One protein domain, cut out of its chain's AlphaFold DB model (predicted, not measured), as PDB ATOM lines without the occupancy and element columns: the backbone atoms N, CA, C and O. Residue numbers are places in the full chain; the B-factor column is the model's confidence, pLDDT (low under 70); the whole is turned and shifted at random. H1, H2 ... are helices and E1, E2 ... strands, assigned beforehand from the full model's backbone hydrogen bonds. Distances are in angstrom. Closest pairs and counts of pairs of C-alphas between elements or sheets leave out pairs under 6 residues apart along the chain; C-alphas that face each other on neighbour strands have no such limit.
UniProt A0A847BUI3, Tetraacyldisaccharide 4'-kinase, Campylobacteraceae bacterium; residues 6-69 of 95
ATOM      1  N   SER A   6      61.284  22.392  -5.739       80.94
ATOM      2  CA  SER A   6      60.071  21.994  -5.011       80.94
ATOM      3  C   SER A   6      60.140  20.559  -4.481       80.94
ATOM      4  O   SER A   6      59.539  20.235  -3.461       80.94
ATOM      5  N   ARG A   7      60.947  19.683  -5.100       82.88
ATOM      6  CA  ARG A   7      61.165  18.303  -4.619       82.88
ATOM      7  C   ARG A   7      61.789  18.236  -3.224       82.88
ATOM      8  O   ARG A   7      61.639  17.213  -2.551       82.88
ATOM      9  N   LEU A   8      62.506  19.282  -2.820       82.12
ATOM     10  CA  LEU A   8      63.201  19.341  -1.539       82.12
ATOM     11  C   LEU A   8      62.338  19.908  -0.413       82.12
ATOM     12  O   LEU A   8      62.684  19.699   0.742       82.12
ATOM     13  N   GLU A   9      61.206  20.550  -0.718       83.31
ATOM     14  CA  GLU A   9      60.369  21.248   0.272       83.31
ATOM     15  C   GLU A   9      59.985  20.369   1.460       83.31
ATOM     16  O   GLU A   9      60.078  20.797   2.605       83.31
ATOM     17  N   LYS A  10      59.643  19.104   1.202       86.50
ATOM     18  CA  LYS A  10      59.270  18.139   2.247       86.50
ATOM     19  C   LYS A  10      60.401  17.761   3.207       86.50
ATOM     20  O   LYS A  10      60.133  17.164   4.245       86.50
ATOM     21  N   PHE A  11      61.649  18.043   2.844       87.00
ATOM     22  CA  PHE A  11      62.831  17.749   3.653       87.00
ATOM     23  C   PHE A  11      63.396  18.997   4.335       87.00
ATOM     24  O   PHE A  11      64.346  18.888   5.106       87.00
ATOM     25  N   LEU A  12      62.843  20.176   4.042       88.31
ATOM     26  CA  LEU A  12      63.303  21.420   4.634       88.31
ATOM     27  C   LEU A  12      62.837  21.534   6.094       88.31
ATOM     28  O   LEU A  12      61.705  21.161   6.420       88.31
ATOM     29  N   PRO A  13      63.685  22.069   6.986       87.06
ATOM     30  CA  PRO A  13      63.300  22.293   8.365       87.06
ATOM     31  C   PRO A  13      62.318  23.473   8.465       87.06
ATOM     32  O   PRO A  13      62.339  24.399   7.655       87.06
ATOM     33  N   LYS A  14      61.439  23.454   9.475       86.62
ATOM     34  CA  LYS A  14      60.381  24.473   9.631       86.62
ATOM     35  C   LYS A  14      60.902  25.849  10.066       86.62
ATOM     36  O   LYS A  14      60.202  26.836   9.893       86.62
ATOM     37  N   ASN A  15      62.102  25.915  10.634       88.06
ATOM     38  CA  ASN A  15      62.721  27.129  11.171       88.06
ATOM     39  C   ASN A  15      63.596  27.873  10.145       88.06
ATOM     40  O   ASN A  15      64.582  28.502  10.521       88.06
ATOM     41  N   LEU A  16      63.273  27.779   8.854       88.25
ATOM     42  CA  LEU A  16      63.961  28.549   7.820       88.25
ATOM     43  C   LEU A  16      63.596  30.034   7.913       88.25
ATOM     44  O   LEU A  16      62.419  30.380   7.874       88.25
ATOM     45  N   CYS A  17      64.609  30.901   7.981       89.94
ATOM     46  CA  CYS A  17      64.423  32.355   7.985       89.94
ATOM     47  C   CYS A  17      63.955  32.873   6.617       89.94
ATOM     48  O   CYS A  17      63.053  33.699   6.536       89.94
ATOM     49  N   ALA A  18      64.558  32.364   5.541       89.50
ATOM     50  CA  ALA A  18      64.261  32.754   4.169       89.50
ATOM     51  C   ALA A  18      64.633  31.640   3.187       89.50
ATOM     52  O   ALA A  18      65.380  30.716   3.521       89.50
ATOM     53  N   ARG A  19      64.120  31.737   1.956       87.81
ATOM     54  CA  ARG A  19      64.420  30.795   0.876       87.81
ATOM     55  C   ARG A  19      64.761  31.540  -0.407       87.81
ATOM     56  O   ARG A  19      63.975  32.361  -0.867       87.81
ATOM     57  N   TYR A  20      65.882  31.157  -1.005       88.12
ATOM     58  CA  TYR A  20      66.353  31.655  -2.291       88.12
ATOM     59  C   TYR A  20      66.478  30.485  -3.265       88.12
ATOM     60  O   TYR A  20      67.052  29.447  -2.927       88.12
ATOM     61  N   ALA A  21      65.897  30.629  -4.454       84.25
ATOM     62  CA  ALA A  21      66.022  29.663  -5.537       84.25
ATOM     63  C   ALA A  21      66.880  30.286  -6.638       84.25
ATOM     64  O   ALA A  21      66.543  31.348  -7.153       84.25
ATOM     65  N   PHE A  22      67.979  29.617  -6.971       85.44
ATOM     66  CA  PHE A  22      68.922  30.047  -7.998       85.44
ATOM     67  C   PHE A  22      68.894  29.078  -9.179       85.44
ATOM     68  O   PHE A  22      68.638  27.881  -8.999       85.44
ATOM     69  N   GLU A  23      69.198  29.598 -10.364       82.81
ATOM     70  CA  GLU A  23      69.303  28.826 -11.603       82.81
ATOM     71  C   GLU A  23      70.379  27.736 -11.527       82.81
ATOM     72  O   GLU A  23      71.351  27.839 -10.764       82.81
ATOM     73  N   ASP A  24      70.227  26.674 -12.332       72.56
ATOM     74  CA  ASP A  24      71.275  25.656 -12.409       72.56
ATOM     75  C   ASP A  24      72.603  26.276 -12.860       72.56
ATOM     76  O   ASP A  24      72.644  27.151 -13.716       72.56
ATOM     77  N   HIS A  25      73.697  25.845 -12.234       78.31
ATOM     78  CA  HIS A  25      75.036  26.422 -12.416       78.31
ATOM     79  C   HIS A  25      75.235  27.878 -11.973       78.31
ATOM     80  O   HIS A  25      76.265  28.450 -12.315       78.31
ATOM     81  N   TYR A  26      74.361  28.445 -11.139       84.38
ATOM     82  CA  TYR A  26      74.632  29.756 -10.545       84.38
ATOM     83  C   TYR A  26      76.012  29.805  -9.858       84.38
ATOM     84  O   TYR A  26      76.415  28.841  -9.180       84.38
ATOM     85  N   MET A  27      76.733  30.903 -10.097       86.31
ATOM     86  CA  MET A  27      78.040  31.216  -9.524       86.31
ATOM     87  C   MET A  27      77.826  32.208  -8.388       86.31
ATOM     88  O   MET A  27      77.505  33.367  -8.627       86.31
ATOM     89  N   PHE A  28      77.970  31.727  -7.159       89.06
ATOM     90  CA  PHE A  28      77.785  32.553  -5.975       89.06
ATOM     91  C   PHE A  28      78.976  33.487  -5.770       89.06
ATOM     92  O   PHE A  28      80.117  33.105  -6.032       89.06
ATOM     93  N   THR A  29      78.710  34.673  -5.232       92.75
ATOM     94  CA  THR A  29      79.750  35.565  -4.702       92.75
ATOM     95  C   THR A  29      79.720  35.562  -3.178       92.75
ATOM     96  O   THR A  29      78.696  35.262  -2.554       92.75
ATOM     97  N   MET A  30      80.857  35.876  -2.559       93.12
ATOM     98  CA  MET A  30      80.962  35.926  -1.103       93.12
ATOM     99  C   MET A  30      80.121  37.071  -0.526       93.12
ATOM    100  O   MET A  30      79.470  36.887   0.505       93.12
ATOM    101  N   GLU A  31      80.129  38.239  -1.175       94.38
ATOM    102  CA  GLU A  31      79.374  39.415  -0.739       94.38
ATOM    103  C   GLU A  31      77.868  39.146  -0.749       94.38
ATOM    104  O   GLU A  31      77.215  39.343   0.272       94.38
ATOM    105  N   GLU A  32      77.332  38.591  -1.841       94.25
ATOM    106  CA  GLU A  32      75.903  38.273  -1.966       94.25
ATOM    107  C   GLU A  32      75.414  37.367  -0.829       94.25
ATOM    108  O   GLU A  32      74.383  37.618  -0.202       94.25
ATOM    109  N   LEU A  33      76.168  36.307  -0.532       93.50
ATOM    110  CA  LEU A  33      75.791  35.353   0.506       93.50
ATOM    111  C   LEU A  33      75.906  35.941   1.918       93.50
ATOM    112  O   LEU A  33      75.094  35.611   2.788       93.50
ATOM    113  N   ARG A  34      76.877  36.832   2.155       94.12
ATOM    114  CA  ARG A  34      76.992  37.584   3.415       94.12
ATOM    115  C   ARG A  34      75.841  38.558   3.597       94.12
ATOM    116  O   ARG A  34      75.285  38.633   4.691       94.12
ATOM    117  N   ASP A  35      75.460  39.259   2.540       94.88
ATOM    118  CA  ASP A  35      74.343  40.195   2.576       94.88
ATOM    119  C   ASP A  35      73.033  39.466   2.870       94.88
ATOM    120  O   ASP A  35      72.261  39.924   3.709       94.88
ATOM    121  N   ILE A  36      72.817  38.283   2.286       94.31
ATOM    122  CA  ILE A  36      71.659  37.432   2.601       94.31
ATOM    123  C   ILE A  36      71.651  37.018   4.080       94.31
ATOM    124  O   ILE A  36      70.605  37.101   4.730       94.31
ATOM    125  N   LEU A  37      72.794  36.585   4.626       93.31
ATOM    126  CA  LEU A  37      72.914  36.215   6.043       93.31
ATOM    127  C   LEU A  37      72.565  37.392   6.960       93.31
ATOM    128  O   LEU A  37      71.750  37.241   7.872       93.31
ATOM    129  N   ASN A  38      73.143  38.562   6.691       93.94
ATOM    130  CA  ASN A  38      72.935  39.768   7.490       93.94
ATOM    131  C   ASN A  38      71.496  40.282   7.376       93.94
ATOM    132  O   ASN A  38      70.880  40.615   8.384       93.94
ATOM    133  N   HIS A  39      70.937  40.303   6.164       95.69
ATOM    134  CA  HIS A  39      69.586  40.800   5.906       95.69
ATOM    135  C   HIS A  39      68.522  40.015   6.681       95.69
ATOM    136  O   HIS A  39      67.585  40.601   7.220       95.69
ATOM    137  N   HIS A  40      68.688  38.694   6.784       93.25
ATOM    138  CA  HIS A  40      67.757  37.822   7.506       93.25
ATOM    139  C   HIS A  40      68.175  37.519   8.944       93.25
ATOM    140  O   HIS A  40      67.490  36.745   9.613       93.25
ATOM    141  N   ASN A  41      69.283  38.097   9.425       92.25
ATOM    142  CA  ASN A  41      69.914  37.743  10.702       92.25
ATOM    143  C   ASN A  41      70.043  36.217  10.883       92.25
ATOM    144  O   ASN A  41      69.769  35.663  11.951       92.25
ATOM    145  N   ALA A  42      70.397  35.519   9.804       92.62
ATOM    146  CA  ALA A  42      70.480  34.068   9.783       92.62
ATOM    147  C   ALA A  42      71.798  33.589  10.408       92.62
ATOM    148  O   ALA A  42      72.847  34.210  10.258       92.62
ATOM    149  N   THR A  43      71.757  32.445  11.090       92.81
ATOM    150  CA  THR A  43      72.941  31.863  11.745       92.81
ATOM    151  C   THR A  43      73.819  31.057  10.793       92.81
ATOM    152  O   THR A  43      75.011  30.901  11.038       92.81
ATOM    153  N   SER A  44      73.234  30.508   9.726       93.38
ATOM    154  CA  SER A  44      73.936  29.732   8.702       93.38
ATOM    155  C   SER A  44      73.127  29.653   7.407       93.38
ATOM    156  O   SER A  44      71.909  29.843   7.409       93.38
ATOM    157  N   LEU A  45      73.803  29.334   6.304       93.56
ATOM    158  CA  LEU A  45      73.183  29.054   5.011       93.56
ATOM    159  C   LEU A  45      72.877  27.560   4.898       93.56
ATOM    160  O   LEU A  45      73.795  26.740   4.895       93.56
ATOM    161  N   LEU A  46      71.597  27.200   4.771       93.50
ATOM    162  CA  LEU A  46      71.209  25.829   4.438       93.50
ATOM    163  C   LEU A  46      71.407  25.588   2.937       93.50
ATOM    164  O   LEU A  46      70.675  26.144   2.118       93.50
ATOM    165  N   VAL A  47      72.363  24.736   2.578       91.44
ATOM    166  CA  VAL A  47      72.737  24.455   1.184       91.44
ATOM    167  C   VAL A  47      72.767  22.958   0.890       91.44
ATOM    168  O   VAL A  47      72.849  22.122   1.789       91.44
ATOM    169  N   THR A  48      72.696  22.592  -0.391       89.94
ATOM    170  CA  THR A  48      72.919  21.202  -0.820       89.94
ATOM    171  C   THR A  48      74.414  20.890  -0.879       89.94
ATOM    172  O   THR A  48      75.227  21.796  -1.059       89.94
ATOM    173  N   THR A  49      74.792  19.611  -0.823       88.88
ATOM    174  CA  THR A  49      76.191  19.174  -1.008       88.88
ATOM    175  C   THR A  49      76.803  19.655  -2.329       88.88
ATOM    176  O   THR A  49      77.982  19.988  -2.364       88.88
ATOM    177  N   LYS A  50      76.011  19.758  -3.408       87.00
ATOM    178  CA  LYS A  50      76.469  20.274  -4.714       87.00
ATOM    179  C   LYS A  50      76.827  21.762  -4.671       87.00
ATOM    180  O   LYS A  50      77.727  22.188  -5.383       87.00
ATOM    181  N   ASP A  51      76.087  22.563  -3.911       88.06
ATOM    182  CA  ASP A  51      76.357  24.000  -3.823       88.06
ATOM    183  C   ASP A  51      77.432  24.309  -2.785       88.06
ATOM    184  O   ASP A  51      78.220  25.218  -3.007       88.06
ATOM    185  N   ALA A  52      77.523  23.510  -1.715       90.38
ATOM    186  CA  ALA A  52      78.550  23.648  -0.685       90.38
ATOM    187  C   ALA A  52      79.971  23.659  -1.275       90.38
ATOM    188  O   ALA A  52      80.744  24.548  -0.944       90.38
ATOM    189  N   VAL A  53      80.281  22.762  -2.223       89.62
ATOM    190  CA  VAL A  53      81.612  22.706  -2.869       89.62
ATOM    191  C   VAL A  53      81.962  23.950  -3.692       89.62
ATOM    192  O   VAL A  53      83.121  24.157  -4.020       89.62
ATOM    193  N   LYS A  54      80.981  24.785  -4.057       88.69
ATOM    194  CA  LYS A  54      81.235  26.035  -4.792       88.69
ATOM    195  C   LYS A  54      81.594  27.202  -3.879       88.69
ATOM    196  O   LYS A  54      82.107  28.203  -4.361       88.69
ATOM    197  N   ILE A  55      81.228  27.107  -2.604       91.50
ATOM    198  CA  ILE A  55      81.296  28.208  -1.634       91.50
ATOM    199  C   ILE A  55      82.115  27.835  -0.397       91.50
ATOM    200  O   ILE A  55      82.130  28.582   0.577       91.50
ATOM    201  N   GLU A  56      82.779  26.679  -0.425       88.31
ATOM    202  CA  GLU A  56      83.624  26.172   0.657       88.31
ATOM    203  C   GLU A  56      84.731  27.175   1.008       88.31
ATOM    204  O   GLU A  56      84.932  27.492   2.179       88.31
ATOM    205  N   ASP A  57      85.331  27.799  -0.010       90.94
ATOM    206  CA  ASP A  57      86.386  28.807   0.146       90.94
ATOM    207  C   ASP A  57      85.897  30.131   0.765       90.94
ATOM    208  O   ASP A  57      86.699  30.984   1.149       90.94
ATOM    209  N   PHE A  58      84.581  30.340   0.883       92.19
ATOM    210  CA  PHE A  58      84.026  31.592   1.397       92.19
ATOM    211  C   PHE A  58      84.017  31.664   2.930       92.19
ATOM    212  O   PHE A  58      83.698  32.720   3.478       92.19
ATOM    213  N   ASN A  59      84.359  30.586   3.647       89.94
ATOM    214  CA  ASN A  59      84.393  30.561   5.117       89.94
ATOM    215  C   ASN A  59      83.113  31.131   5.773       89.94
ATOM    216  O   ASN A  59      83.167  31.833   6.786       89.94
ATOM    217  N   LEU A  60      81.950  30.865   5.170       92.62
ATOM    218  CA  LEU A  60      80.642  31.241   5.708       92.62
ATOM    219  C   LEU A  60      80.084  30.111   6.583       92.62
ATOM    220  O   LEU A  60      80.413  28.947   6.361       92.62
ATOM    221  N   PRO A  61      79.222  30.409   7.569       93.62
ATOM    222  CA  PRO A  61      78.561  29.366   8.342       93.62
ATOM    223  C   PRO A  61      77.576  28.602   7.446       93.62
ATOM    224  O   PRO A  61      76.568  29.157   7.005       93.62
ATOM    225  N   LEU A  62      77.857  27.324   7.177       93.31
ATOM    226  CA  LEU A  62      77.028  26.466   6.326       93.31
ATOM    227  C   LEU A  62      76.339  25.369   7.140       93.31
ATOM    228  O   LEU A  62      76.939  24.735   8.005       93.31
ATOM    229  N   SER A  63      75.086  25.100   6.792       93.50
ATOM    230  CA  SER A  63      74.356  23.891   7.164       93.50
ATOM    231  C   SER A  63      74.134  23.067   5.900       93.50
ATOM    232  O   SER A  63      73.576  23.564   4.924       93.50
ATOM    233  N   ILE A  64      74.560  21.805   5.885       91.81
ATOM    234  CA  ILE A  64      74.460  20.962   4.686       91.81
ATOM    235  C   ILE A  64      73.214  20.081   4.775       91.81
ATOM    236  O   ILE A  64      73.077  19.259   5.682       91.81
ATOM    237  N   LEU A  65      72.317  20.211   3.795       90.69
ATOM    238  CA  LEU A  65      71.186  19.307   3.618       90.69
ATOM    239  C   LEU A  65      71.683  17.978   3.038       90.69
ATOM    240  O   LEU A  65      71.840  17.835   1.824       90.69
ATOM    241  N   ASN A  66      71.916  17.005   3.916       89.75
ATOM    242  CA  ASN A  66      72.291  15.650   3.530       89.75
ATOM    243  C   ASN A  66      71.058  14.735   3.479       89.75
ATOM    244  O   ASN A  66      70.326  14.615   4.463       89.75
ATOM    245  N   LEU A  67      70.828  14.082   2.338       88.62
ATOM    246  CA  LEU A  67      69.708  13.161   2.139       88.62
ATOM    247  C   LEU A  67      70.218  11.724   2.058       88.62
ATOM    248  O   LEU A  67      71.084  11.415   1.244       88.62
ATOM    249  N   ASN A  68      69.618  10.835   2.849       87.62
ATOM    250  CA  ASN A  68      69.941   9.412   2.830       87.62
ATOM    251  C   ASN A  68      68.964   8.649   1.933       87.62
ATOM    252  O   ASN A  68      67.744   8.780   2.061       87.62
ATOM    253  N   LEU A  69      69.508   7.824   1.040       89.62
ATOM    254  CA  LEU A  69      68.739   6.954   0.163       89.62
ATOM    255  C   LEU A  69      68.700   5.540   0.748       89.62
ATOM    256  O   LEU A  69      69.715   4.853   0.798       89.62
TER     257      LEU A  69
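AT A GLANCE: This is residues 6 to 69 of the 95 residues of the protein "Tetraacyldisaccharide 4'-kinase" of Campylobacteraceae bacterium (UniProt A0A847BUI3). A short parallel pair of strands, E1 and E2, forms a small core with H3 beside it; H2 and H1 lie towards opposite ends, joined by the long loop of residues 12 to 29. The printed part has 64 residues, in order H1, H2, E1, H3, E2, class mixed. It is compact, radius of gyration of the C-alphas 11.8 A, spanning 33 by 24 by 20 A.

IN THESE COORDINATES: H1, residues 6 to 11, begins at C-alpha 6 (60.071, 21.994, -5.011) and measures 10.0 A. H2, 30 to 39, measures 14.2 A; E1, 45 to 48, 9.8 A; H3, 49 to 58, 14.9 A. E2, 62 to 65, measures 9.6 A and ends at C-alpha 65 (71.186, 19.307, 3.618).

HOW THE PARTS SIT: E1 and E2 are parallel at 39 degrees, with N 63 and O 45 2.8 A apart, within hydrogen-bond range. E1, H3 and E2 make a strand-helix-strand unit, parallel neighbour strands joined through a helix, with a right-handed crossover. H2 and H3 are close but not clearly touching, the closest C-alphas, Met 30 and Phe 58, 5.9 A apart, and about perpendicular at 82 degrees. H1 and H2 are apart. In H2 every O i to N i+4 pair is within hydrogen-bond range; H1 has 0 of 2 and H3 1 of 6, with 2 of 3 and 3 of 7 O i to N i+3 pairs.

THE WHOLE: The farthest C-alphas, His 39 and Leu 69, are 34.3 A apart. The printed part has no cut; the link H1 to H2 is long. No printed residue is under 70 in pLDDT.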